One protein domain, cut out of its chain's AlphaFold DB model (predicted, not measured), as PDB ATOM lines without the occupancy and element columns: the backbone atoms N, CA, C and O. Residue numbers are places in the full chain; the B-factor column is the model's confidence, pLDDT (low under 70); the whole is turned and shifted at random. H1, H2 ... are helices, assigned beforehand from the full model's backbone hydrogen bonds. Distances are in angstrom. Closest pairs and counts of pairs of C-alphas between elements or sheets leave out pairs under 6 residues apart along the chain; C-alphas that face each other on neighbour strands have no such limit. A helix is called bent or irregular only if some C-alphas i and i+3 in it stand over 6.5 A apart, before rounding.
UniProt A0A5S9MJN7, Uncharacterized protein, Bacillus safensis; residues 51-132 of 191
ATOM      1  N   THR A  51     176.482 182.113 210.354       73.25
ATOM      2  CA  THR A  51     177.026 183.373 209.828       73.25
ATOM      3  C   THR A  51     178.098 183.954 210.739       73.25
ATOM      4  O   THR A  51     179.128 184.399 210.236       73.25
ATOM      5  N   ALA A  52     177.879 183.916 212.056       72.56
ATOM      6  CA  ALA A  52     178.844 184.391 213.042       72.56
ATOM      7  C   ALA A  52     180.082 183.484 213.065       72.56
ATOM      8  O   ALA A  52     181.205 183.980 213.018       72.56
ATOM      9  N   PHE A  53     179.885 182.161 213.004       72.62
ATOM     10  CA  PHE A  53     180.978 181.189 212.933       72.62
ATOM     11  C   PHE A  53     181.884 181.399 211.716       72.62
ATOM     12  O   PHE A  53     183.104 181.457 211.851       72.62
ATOM     13  N   MET A  54     181.297 181.561 210.525       75.38
ATOM     14  CA  MET A  54     182.068 181.795 209.301       75.38
ATOM     15  C   MET A  54     182.860 183.102 209.359       75.38
ATOM     16  O   MET A  54     183.986 183.143 208.872       75.38
ATOM     17  N   MET A  55     182.312 184.160 209.963       69.88
ATOM     18  CA  MET A  55     183.041 185.420 210.124       69.88
ATOM     19  C   MET A  55     184.202 185.294 211.114       69.88
ATOM     20  O   MET A  55     185.308 185.720 210.786       69.88
ATOM     21  N   SER A  56     184.000 184.650 212.267       69.00
ATOM     22  CA  SER A  56     185.089 184.356 213.208       69.00
ATOM     23  C   SER A  56     186.215 183.560 212.536       69.00
ATOM     24  O   SER A  56     187.387 183.905 212.680       69.00
ATOM     25  N   LEU A  57     185.870 182.590 211.681       69.81
ATOM     26  CA  LEU A  57     186.840 181.813 210.902       69.81
ATOM     27  C   LEU A  57     187.672 182.679 209.938       69.81
ATOM     28  O   LEU A  57     188.857 182.419 209.738       69.81
ATOM     29  N   ILE A  58     187.088 183.731 209.355       70.31
ATOM     30  CA  ILE A  58     187.828 184.683 208.509       70.31
ATOM     31  C   ILE A  58     188.843 185.470 209.345       70.31
ATOM     32  O   ILE A  58     189.980 185.650 208.909       70.31
ATOM     33  N   HIS A  59     188.444 185.926 210.536       66.31
ATOM     34  CA  HIS A  59     189.290 186.746 211.404       66.31
ATOM     35  C   HIS A  59     190.418 185.946 212.069       66.31
ATOM     36  O   HIS A  59     191.559 186.407 212.069       66.31
ATOM     37  N   GLN A  60     190.122 184.754 212.595       65.06
ATOM     38  CA  GLN A  60     191.082 183.927 213.339       65.06
ATOM     39  C   GLN A  60     191.945 183.051 212.427       65.06
ATOM     40  O   GLN A  60     193.162 183.060 212.553       65.06
ATOM     41  N   CYS A  61     191.362 182.369 211.434       60.25
ATOM     42  CA  CYS A  61     192.130 181.517 210.513       60.25
ATOM     43  C   CYS A  61     192.753 182.292 209.335       60.25
ATOM     44  O   CYS A  61     193.313 181.667 208.431       60.25
ATOM     45  N   ARG A  62     192.613 183.631 209.285       62.91
ATOM     46  CA  ARG A  62     193.014 184.492 208.147       62.91
ATOM     47  C   ARG A  62     192.631 183.900 206.781       62.91
ATOM     48  O   ARG A  62     193.347 184.051 205.788       62.91
ATOM     49  N   MET A  63     191.498 183.200 206.729       60.75
ATOM     50  CA  MET A  63     191.058 182.514 205.522       60.75
ATOM     51  C   MET A  63     190.655 183.556 204.478       60.75
ATOM     52  O   MET A  63     190.001 184.552 204.795       60.75
ATOM     53  N   SER A  64     191.048 183.349 203.216       67.94
ATOM     54  CA  SER A  64     190.693 184.309 202.173       67.94
ATOM     55  C   SER A  64     189.159 184.401 202.056       67.94
ATOM     56  O   SER A  64     188.490 183.362 202.037       67.94
ATOM     57  N   PRO A  65     188.574 185.614 201.961       71.31
ATOM     58  CA  PRO A  65     187.118 185.801 201.997       71.31
ATOM     59  C   PRO A  65     186.355 184.947 200.975       71.31
ATOM     60  O   PRO A  65     185.221 184.542 201.218       71.31
ATOM     61  N   LYS A  66     186.999 184.611 199.850       74.81
ATOM     62  CA  LYS A  66     186.461 183.748 198.790       74.81
ATOM     63  C   LYS A  66     185.972 182.398 199.330       74.81
ATOM     64  O   LYS A  66     184.877 181.965 198.978       74.81
ATOM     65  N   TRP A  67     186.749 181.765 200.210       76.75
ATOM     66  CA  TRP A  67     186.402 180.462 200.783       76.75
ATOM     67  C   TRP A  67     185.260 180.559 201.787       76.75
ATOM     68  O   TRP A  67     184.331 179.757 201.733       76.75
ATOM     69  N   ALA A  68     185.278 181.571 202.653       77.38
ATOM     70  CA  ALA A  68     184.255 181.726 203.678       77.38
ATOM     71  C   ALA A  68     182.872 182.044 203.087       77.38
ATOM     72  O   ALA A  68     181.877 181.433 203.478       77.38
ATOM     73  N   TYR A  69     182.796 182.935 202.092       79.25
ATOM     74  CA  TYR A  69     181.532 183.216 201.401       79.25
ATOM     75  C   TYR A  69     181.033 182.012 200.591       79.25
ATOM     76  O   TYR A  69     179.828 181.753 200.577       79.25
ATOM     77  N   GLY A  70     181.936 181.244 199.970       84.38
ATOM     78  CA  GLY A  70     181.590 179.992 199.294       84.38
ATOM     79  C   GLY A  70     181.031 178.941 200.257       84.38
ATOM     80  O   GLY A  70     180.000 178.330 199.979       84.38
ATOM     81  N   MET A  71     181.653 178.784 201.427       85.31
ATOM     82  CA  MET A  71     181.206 177.842 202.453       85.31
ATOM     83  C   MET A  71     179.855 178.259 203.053       85.31
ATOM     84  O   MET A  71     178.946 177.434 203.155       85.31
ATOM     85  N   LEU A  72     179.665 179.550 203.352       84.50
ATOM     86  CA  LEU A  72     178.385 180.092 203.817       84.50
ATOM     87  C   LEU A  72     177.256 179.866 202.798       84.50
ATOM     88  O   LEU A  72     176.143 179.484 203.174       84.50
ATOM     89  N   ALA A  73     177.531 180.084 201.509       85.19
ATOM     90  CA  ALA A  73     176.583 179.785 200.439       85.19
ATOM     91  C   ALA A  73     176.267 178.281 200.376       85.19
ATOM     92  O   ALA A  73     175.095 177.907 200.320       85.19
ATOM     93  N   GLY A  74     177.291 177.427 200.476       87.81
ATOM     94  CA  GLY A  74     177.171 175.969 200.544       87.81
ATOM     95  C   GLY A  74     176.219 175.500 201.642       87.81
ATOM     96  O   GLY A  74     175.265 174.767 201.381       87.81
ATOM     97  N   PHE A  75     176.409 175.985 202.864       88.25
ATOM     98  CA  PHE A  75     175.541 175.624 203.981       88.25
ATOM     99  C   PHE A  75     174.095 176.109 203.811       88.25
ATOM    100  O   PHE A  75     173.168 175.388 204.176       88.25
ATOM    101  N   ARG A  76     173.867 177.289 203.213       86.88
ATOM    102  CA  ARG A  76     172.508 177.760 202.878       86.88
ATOM    103  C   ARG A  76     171.830 176.904 201.805       86.88
ATOM    104  O   ARG A  76     170.601 176.835 201.778       86.88
ATOM    105  N   PHE A  77     172.591 176.227 200.945       88.12
ATOM    106  CA  PHE A  77     172.024 175.320 199.945       88.12
ATOM    107  C   PHE A  77     171.445 174.033 200.549       88.12
ATOM    108  O   PHE A  77     170.498 173.488 199.986       88.12
ATOM    109  N   ILE A  78     171.931 173.570 201.706       91.31
ATOM    110  CA  ILE A  78     171.436 172.347 202.360       91.31
ATOM    111  C   ILE A  78     169.922 172.405 202.661       91.31
ATOM    112  O   ILE A  78     169.190 171.553 202.148       91.31
ATOM    113  N   PRO A  79     169.399 173.380 203.440       90.25
ATOM    114  CA  PRO A  79     167.965 173.449 203.740       90.25
ATOM    115  C   PRO A  79     167.125 173.700 202.481       90.25
ATOM    116  O   PRO A  79     166.010 173.195 202.337       90.25
ATOM    117  N   LEU A  80     167.691 174.433 201.526       90.44
ATOM    118  CA  LEU A  80     167.062 174.724 200.250       90.44
ATOM    119  C   LEU A  80     166.822 173.449 199.430       90.44
ATOM    120  O   LEU A  80     165.688 173.204 199.016       90.44
ATOM    121  N   PHE A  81     167.833 172.590 199.282       90.94
ATOM    122  CA  PHE A  81     167.692 171.298 198.601       90.94
ATOM    123  C   PHE A  81     166.723 170.356 199.317       90.94
ATOM    124  O   PHE A  81     165.981 169.628 198.657       90.94
ATOM    125  N   GLN A  82     166.665 170.382 200.653       93.19
ATOM    126  CA  GLN A  82     165.674 169.597 201.399       93.19
ATOM    127  C   GLN A  82     164.238 170.012 201.048       93.19
ATOM    128  O   GLN A  82     163.378 169.149 200.834       93.19
ATOM    129  N   SER A  83     163.976 171.319 200.947       94.00
ATOM    130  CA  SER A  83     162.659 171.831 200.552       94.00
ATOM    131  C   SER A  83     162.290 171.441 199.113       94.00
ATOM    132  O   SER A  83     161.173 170.975 198.874       94.00
ATOM    133  N   GLU A  84     163.239 171.526 198.177       91.44
ATOM    134  CA  GLU A  84     163.038 171.161 196.768       91.44
ATOM    135  C   GLU A  84     162.766 169.660 196.621       91.44
ATOM    136  O   GLU A  84     161.806 169.254 195.963       91.44
ATOM    137  N   LEU A  85     163.529 168.825 197.328       92.25
ATOM    138  CA  LEU A  85     163.292 167.385 197.406       92.25
ATOM    139  C   LEU A  85     161.895 167.052 197.937       92.25
ATOM    140  O   LEU A  85     161.243 166.137 197.427       92.25
ATOM    141  N   LYS A  86     161.412 167.773 198.957       92.69
ATOM    142  CA  LYS A  86     160.064 167.572 199.514       92.69
ATOM    143  C   LYS A  86     158.980 167.920 198.488       92.69
ATOM    144  O   LYS A  86     158.033 167.147 198.335       92.69
ATOM    145  N   GLN A  87     159.143 169.020 197.753       91.12
ATOM    146  CA  GLN A  87     158.226 169.416 196.678       91.12
ATOM    147  C   GLN A  87     158.220 168.396 195.533       91.12
ATOM    148  O   GLN A  87     157.151 167.964 195.099       91.12
ATOM    149  N   MET A  88     159.397 167.932 195.100       89.62
ATOM    150  CA  MET A  88     159.509 166.888 194.074       89.62
ATOM    151  C   MET A  88     158.809 165.597 194.508       89.62
ATOM    152  O   MET A  88     158.026 165.030 193.745       89.62
ATOM    153  N   LYS A  89     159.033 165.143 195.748       89.06
ATOM    154  CA  LYS A  89     158.360 163.956 196.298       89.06
ATOM    155  C   LYS A  89     156.836 164.117 196.302       89.06
ATOM    156  O   LYS A  89     156.136 163.181 195.922       89.06
ATOM    157  N   ALA A  90     156.318 165.287 196.681       90.00
ATOM    158  CA  ALA A  90     154.880 165.563 196.661       90.00
ATOM    159  C   ALA A  90     154.301 165.527 195.234       90.00
ATOM    160  O   ALA A  90     153.296 164.856 194.997       90.00
ATOM    161  N   ALA A  91     154.975 166.152 194.264       89.88
ATOM    162  CA  ALA A  91     154.557 166.138 192.861       89.88
ATOM    163  C   ALA A  91     154.550 164.717 192.265       89.88
ATOM    164  O   ALA A  91     153.616 164.327 191.561       89.88
ATOM    165  N   HIS A  92     155.565 163.907 192.581       86.50
ATOM    166  CA  HIS A  92     155.630 162.514 192.138       86.50
ATOM    167  C   HIS A  92     154.586 161.616 192.816       86.50
ATOM    168  O   HIS A  92     154.087 160.691 192.171       86.50
ATOM    169  N   LYS A  93     154.205 161.915 194.066       86.44
ATOM    170  CA  LYS A  93     153.124 161.221 194.782       86.44
ATOM    171  C   LYS A  93     151.762 161.458 194.123       86.44
ATOM    172  O   LYS A  93     151.028 160.497 193.922       86.44
ATOM    173  N   ILE A  94     151.453 162.699 193.731       90.56
ATOM    174  CA  ILE A  94     150.202 163.046 193.025       90.56
ATOM    175  C   ILE A  94     150.119 162.334 191.667       90.56
ATOM    176  O   ILE A  94     149.060 161.858 191.276       90.56
ATOM    177  N   ARG A  95     151.256 162.173 190.979       85.75
ATOM    178  CA  ARG A  95     151.350 161.422 189.713       85.75
ATOM    179  C   ARG A  95     151.199 159.897 189.867       85.75
ATOM    180  O   ARG A  95     151.363 159.183 188.885       85.75
ATOM    181  N   GLY A  96     150.928 159.384 191.071       78.50
ATOM    182  CA  GLY A  96     150.631 157.966 191.297       78.50
ATOM    183  C   GLY A  96     151.822 157.017 191.117       78.50
ATOM    184  O   GLY A  96     151.633 155.814 190.932       78.50
ATOM    185  N   TYR A  97     153.061 157.518 191.167       75.44
ATOM    186  CA  TYR A  97     154.243 156.676 190.988       75.44
ATOM    187  C   TYR A  97     154.433 155.710 192.167       75.44
ATOM    188  O   TYR A  97     154.822 156.115 193.260       75.44
ATOM    189  N   LYS A  98     154.225 154.407 191.930       68.38
ATOM    190  CA  LYS A  98     154.569 153.339 192.883       68.38
ATOM    191  C   LYS A  98     156.057 152.986 192.768       68.38
ATOM    192  O   LYS A  98     156.539 152.610 191.698       68.38
ATOM    193  N   GLN A  99     156.793 153.099 193.875       65.56
ATOM    194  CA  GLN A  99     158.198 152.689 193.993       65.56
ATOM    195  C   GLN A  99     158.326 151.165 193.881       65.56
ATOM    196  O   GLN A  99     158.336 150.457 194.878       65.56
ATOM    197  N   LYS A 100     158.410 150.645 192.651       67.31
ATOM    198  CA  LYS A 100     158.663 149.214 192.419       67.31
ATOM    199  C   LYS A 100     160.154 148.865 192.558       67.31
ATOM    200  O   LYS A 100     160.486 147.800 193.053       67.31
ATOM    201  N   ASN A 101     161.049 149.802 192.204       80.19
ATOM    202  CA  ASN A 101     162.505 149.646 192.321       80.19
ATOM    203  C   ASN A 101     163.133 150.897 192.962       80.19
ATOM    204  O   ASN A 101     163.105 151.977 192.361       80.19
ATOM    205  N   SER A 102     163.767 150.753 194.132       78.69
ATOM    206  CA  SER A 102     164.415 151.867 194.853       78.69
ATOM    207  C   SER A 102     165.539 152.539 194.056       78.69
ATOM    208  O   SER A 102     165.684 153.756 194.111       78.69
ATOM    209  N   TRP A 103     166.281 151.779 193.245       83.06
ATOM    210  CA  TRP A 103     167.409 152.296 192.458       83.06
ATOM    211  C   TRP A 103     166.976 153.222 191.311       83.06
ATOM    212  O   TRP A 103     167.466 154.342 191.176       83.06
ATOM    213  N   LYS A 104     165.979 152.797 190.521       82.69
ATOM    214  CA  LYS A 104     165.396 153.636 189.458       82.69
ATOM    215  C   LYS A 104     164.676 154.855 190.036       82.69
ATOM    216  O   LYS A 104     164.691 155.917 189.420       82.69
ATOM    217  N   ALA A 105     164.062 154.714 191.214       81.56
ATOM    218  CA  ALA A 105     163.448 155.835 191.913       81.56
ATOM    219  C   ALA A 105     164.498 156.867 192.353       81.56
ATOM    220  O   ALA A 105     164.306 158.052 192.107       81.56
ATOM    221  N   PHE A 106     165.623 156.431 192.929       85.25
ATOM    222  CA  PHE A 106     166.702 157.325 193.349       85.25
ATOM    223  C   PHE A 106     167.285 158.126 192.178       85.25
ATOM    224  O   PHE A 106     167.307 159.353 192.239       85.25
ATOM    225  N   MET A 107     167.651 157.459 191.078       87.06
ATOM    226  CA  MET A 107     168.191 158.134 189.886       87.06
ATOM    227  C   MET A 107     167.214 159.157 189.294       87.06
ATOM    228  O   MET A 107     167.622 160.228 188.846       87.06
ATOM    229  N   ARG A 108     165.908 158.870 189.360       84.69
ATOM    230  CA  ARG A 108     164.858 159.780 188.889       84.69
ATOM    231  C   ARG A 108     164.716 161.042 189.739       84.69
ATOM    232  O   ARG A 108     164.307 162.052 189.186       84.69
ATOM    233  N   TYR A 109     165.029 161.007 191.036       87.81
ATOM    234  CA  TYR A 109     165.052 162.210 191.881       87.81
ATOM    235  C   TYR A 109     166.405 162.931 191.817       87.81
ATOM    236  O   TYR A 109     166.444 164.159 191.828       87.81
ATOM    237  N   ALA A 110     167.507 162.184 191.719       90.44
ATOM    238  CA  ALA A 110     168.859 162.732 191.729       90.44
ATOM    239  C   ALA A 110     169.157 163.590 190.488       90.44
ATOM    240  O   ALA A 110     169.643 164.706 190.631       90.44
ATOM    241  N   LEU A 111     168.811 163.115 189.285       91.50
ATOM    242  CA  LEU A 111     169.032 163.852 188.031       91.50
ATOM    243  C   LEU A 111     168.345 165.237 187.992       91.50
ATOM    244  O   LEU A 111     169.028 166.233 187.739       91.50
ATOM    245  N   PRO A 112     167.028 165.365 188.253       90.69
ATOM    246  CA  PRO A 112     166.373 166.669 188.247       90.69
ATOM    247  C   PRO A 112     166.867 167.568 189.380       90.69
ATOM    248  O   PRO A 112     167.026 168.765 189.158       90.69
ATOM    249  N   LEU A 113     167.169 167.027 190.563       91.88
ATOM    250  CA  LEU A 113     167.735 167.837 191.643       91.88
ATOM    251  C   LEU A 113     169.130 168.366 191.279       91.88
ATOM    252  O   LEU A 113     169.427 169.536 191.510       91.88
ATOM    253  N   PHE A 114     169.963 167.536 190.649       92.88
ATOM    254  CA  PHE A 114     171.303 167.919 190.217       92.88
ATOM    255  C   PHE A 114     171.266 169.020 189.152       92.88
ATOM    256  O   PHE A 114     171.912 170.055 189.306       92.88
ATOM    257  N   THR A 115     170.448 168.850 188.109       93.81
ATOM    258  CA  THR A 115     170.277 169.879 187.064       93.81
ATOM    259  C   THR A 115     169.730 171.196 187.622       93.81
ATOM    260  O   THR A 115     170.155 172.271 187.193       93.81
ATOM    261  N   GLN A 116     168.828 171.145 188.612       91.88
ATOM    262  CA  GLN A 116     168.365 172.346 189.315       91.88
ATOM    263  C   GLN A 116     169.477 172.997 190.142       91.88
ATOM    264  O   GLN A 116     169.588 174.224 190.129       91.88
ATOM    265  N   GLY A 117     170.327 172.195 190.786       91.75
ATOM    266  CA  GLY A 117     171.520 172.656 191.492       91.75
ATOM    267  C   GLY A 117     172.473 173.442 190.590       91.75
ATOM    268  O   GLY A 117     172.796 174.582 190.919       91.75
ATOM    269  N   VAL A 118     172.834 172.896 189.421       93.69
ATOM    270  CA  VAL A 118     173.736 173.553 188.446       93.69
ATOM    271  C   VAL A 118     173.180 174.907 187.990       93.69
ATOM    272  O   VAL A 118     173.846 175.939 188.086       93.69
ATOM    273  N   ARG A 119     171.898 174.949 187.613       93.19
ATOM    274  CA  ARG A 119     171.218 176.201 187.229       93.19
ATOM    275  C   ARG A 119     171.154 177.227 188.357       93.19
ATOM    276  O   ARG A 119     170.950 178.419 188.123       93.19
ATOM    277  N   LYS A 120     171.201 176.784 189.613       91.06
ATOM    278  CA  LYS A 120     171.143 177.661 190.784       91.06
ATOM    279  C   LYS A 120     172.515 178.222 191.127       91.06
ATOM    280  O   LYS A 120     172.590 179.405 191.450       91.06
ATOM    281  N   SER A 121     173.575 177.422 191.007       91.69
ATOM    282  CA  SER A 121     174.949 177.911 191.151       91.69
ATOM    283  C   SER A 121     175.294 178.943 190.083       91.69
ATOM    284  O   SER A 121     175.863 179.972 190.425       91.69
ATOM    285  N   GLU A 122     174.877 178.734 188.831       93.81
ATOM    286  CA  GLU A 122     175.071 179.715 187.751       93.81
ATOM    287  C   GLU A 122     174.376 181.043 188.067       93.81
ATOM    288  O   GLU A 122     174.995 182.103 188.031       93.81
ATOM    289  N   ARG A 123     173.099 180.993 188.471       92.94
ATOM    290  CA  ARG A 123     172.356 182.196 188.876       92.94
ATOM    291  C   ARG A 123     172.983 182.895 190.079       92.94
ATOM    292  O   ARG A 123     172.988 184.122 190.123       92.94
ATOM    293  N   LEU A 124     173.505 182.137 191.046       90.62
ATOM    294  CA  LEU A 124     174.217 182.710 192.186       90.62
ATOM    295  C   LEU A 124     175.520 183.389 191.742       90.62
ATOM    296  O   LEU A 124     175.790 184.496 192.196       90.62
ATOM    297  N   ALA A 125     176.286 182.772 190.840       89.62
ATOM    298  CA  ALA A 125     177.519 183.345 190.306       89.62
ATOM    299  C   ALA A 125     177.252 184.664 189.563       89.62
ATOM    300  O   ALA A 125     177.863 185.678 189.894       89.62
ATOM    301  N   ILE A 126     176.260 184.683 188.666       92.62
ATOM    302  CA  ILE A 126     175.849 185.896 187.937       92.62
ATOM    303  C   ILE A 126     175.388 186.987 188.918       92.62
ATOM    304  O   ILE A 126     175.754 188.151 188.778       92.62
ATOM    305  N   ALA A 127     174.620 186.628 189.952       91.00
ATOM    306  CA  ALA A 127     174.179 187.585 190.967       91.00
ATOM    307  C   ALA A 127     175.338 188.143 191.812       91.00
ATOM    308  O   ALA A 127     175.286 189.297 192.243       91.00
ATOM    309  N   MET A 128     176.374 187.342 192.074       87.69
ATOM    310  CA  MET A 128     177.579 187.793 192.772       87.69
ATOM    311  C   MET A 128     178.400 188.747 191.902       87.69
ATOM    312  O   MET A 128     178.829 189.792 192.389       87.69
ATOM    313  N   GLU A 129     178.563 188.429 190.621       87.69
ATOM    314  CA  GLU A 129     179.254 189.287 189.659       87.69
ATOM    315  C   GLU A 129     178.527 190.629 189.481       87.69
ATOM    316  O   GLU A 129     179.141 191.684 189.629       87.69
ATOM    317  N   ALA A 130     177.198 190.609 189.327       91.25
ATOM    318  CA  ALA A 130     176.370 191.814 189.219       91.25
ATOM    319  C   ALA A 130     176.425 192.715 190.468       91.25
ATOM    320  O   ALA A 130     176.263 193.929 190.373       91.25
ATOM    321  N   ARG A 131     176.675 192.141 191.655       83.75
ATOM    322  CA  ARG A 131     176.885 192.894 192.908       83.75
ATOM    323  C   ARG A 131     178.321 193.409 193.077       83.75
ATOM    324  O   ARG A 131     178.666 193.888 194.157       83.75
ATOM    325  N   GLY A 132     179.168 193.289 192.054       80.25
ATOM    326  CA  GLY A 132     180.560 193.735 192.096       80.25
ATOM    327  C   GLY A 132     181.415 192.899 193.049       80.25
ATOM    328  O   GLY A 132     182.254 193.434 193.782       80.25
TER     329      GLY A 132
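This is residues 51 to 132 of the 191 residues of an uncharacterized protein of Bacillus safensis (UniProt A0A5S9MJN7). What shape do these atoms make? Two long helices, H2 and H3, cross as an open, lopsided X, while the short H1 folds back beside the beginning of H2 as a small helical hairpin. H2 makes most of the longest axis, and residues 125 to 132, of which 125 to 130 belong to H3, stick out free. What is it built of? The printed part has 82 residues with three named helices in the order H1, H2, H3 and no named strand, and its class is all helix. How spread out is it? It is only just loose, close to extended, with a radius of gyration of the C-alphas of 17.4 A, and it is elongated, spanning 52 by 27 by 18 A.

How does the first helix stand to the next? H1, residues 51 to 60, and H2, residues 65 to 94, touch and form a helical hairpin at a shallow tilt of 24 degrees, opposite ways. H2 touches H1 with residues 65 to 72 alone, and the closest C-alphas, those of Met 54 and Ala 68, are 6.0 A apart. Where does the last helix meet them? H3, residues 102 to 130, and H2 touch and form a second helical hairpin at a steep tilt of 42 degrees, opposite ways. H2 touches H3 with residues 81 to 88 alone and H3 touches H2 with residues 109 to 113 alone, the closest C-alphas, those of Leu 85 and Leu 113, being 7.3 A apart, while H1 and H3 are apart. What do the backbone N and O atoms show? In H1 every O i to N i+4 pair is within hydrogen-bond range, against 23 of 26 in H2 and 24 of 25 in H3.

Where does H1 lie? It begins at C-alpha 51, at (177.026, 183.373, 209.828), and measures 14.5 A from first to last C-alpha. How does H2 run? It measures 44.3 A and has a kink of 27 degrees near residue 79. It is neither bent nor irregular, but only just: C-alphas 76 and 79 are 6.3 A apart. Where does H3 run? It measures 42.1 A, from C-alpha 102 at (164.415, 151.867, 194.853) to C-alpha 130 at (176.370, 191.814, 189.219).

How large is it? The two C-alphas farthest apart, those of Gln 60 and Gly 96, are 52.9 A apart. How are the helices linked? The printed part has no cut; the link from H1 to H2 is tight, with 4 residues, and that from H2 to H3 is short, with 7. Residues 98 to 104, of which 102 to 104 belong to H3, stand free. Where is confidence low? The mean pLDDT of the printed part is 83.5, and residues 55 to 57, 59 to 64 and 98 to 100 of this predicted model are under 70.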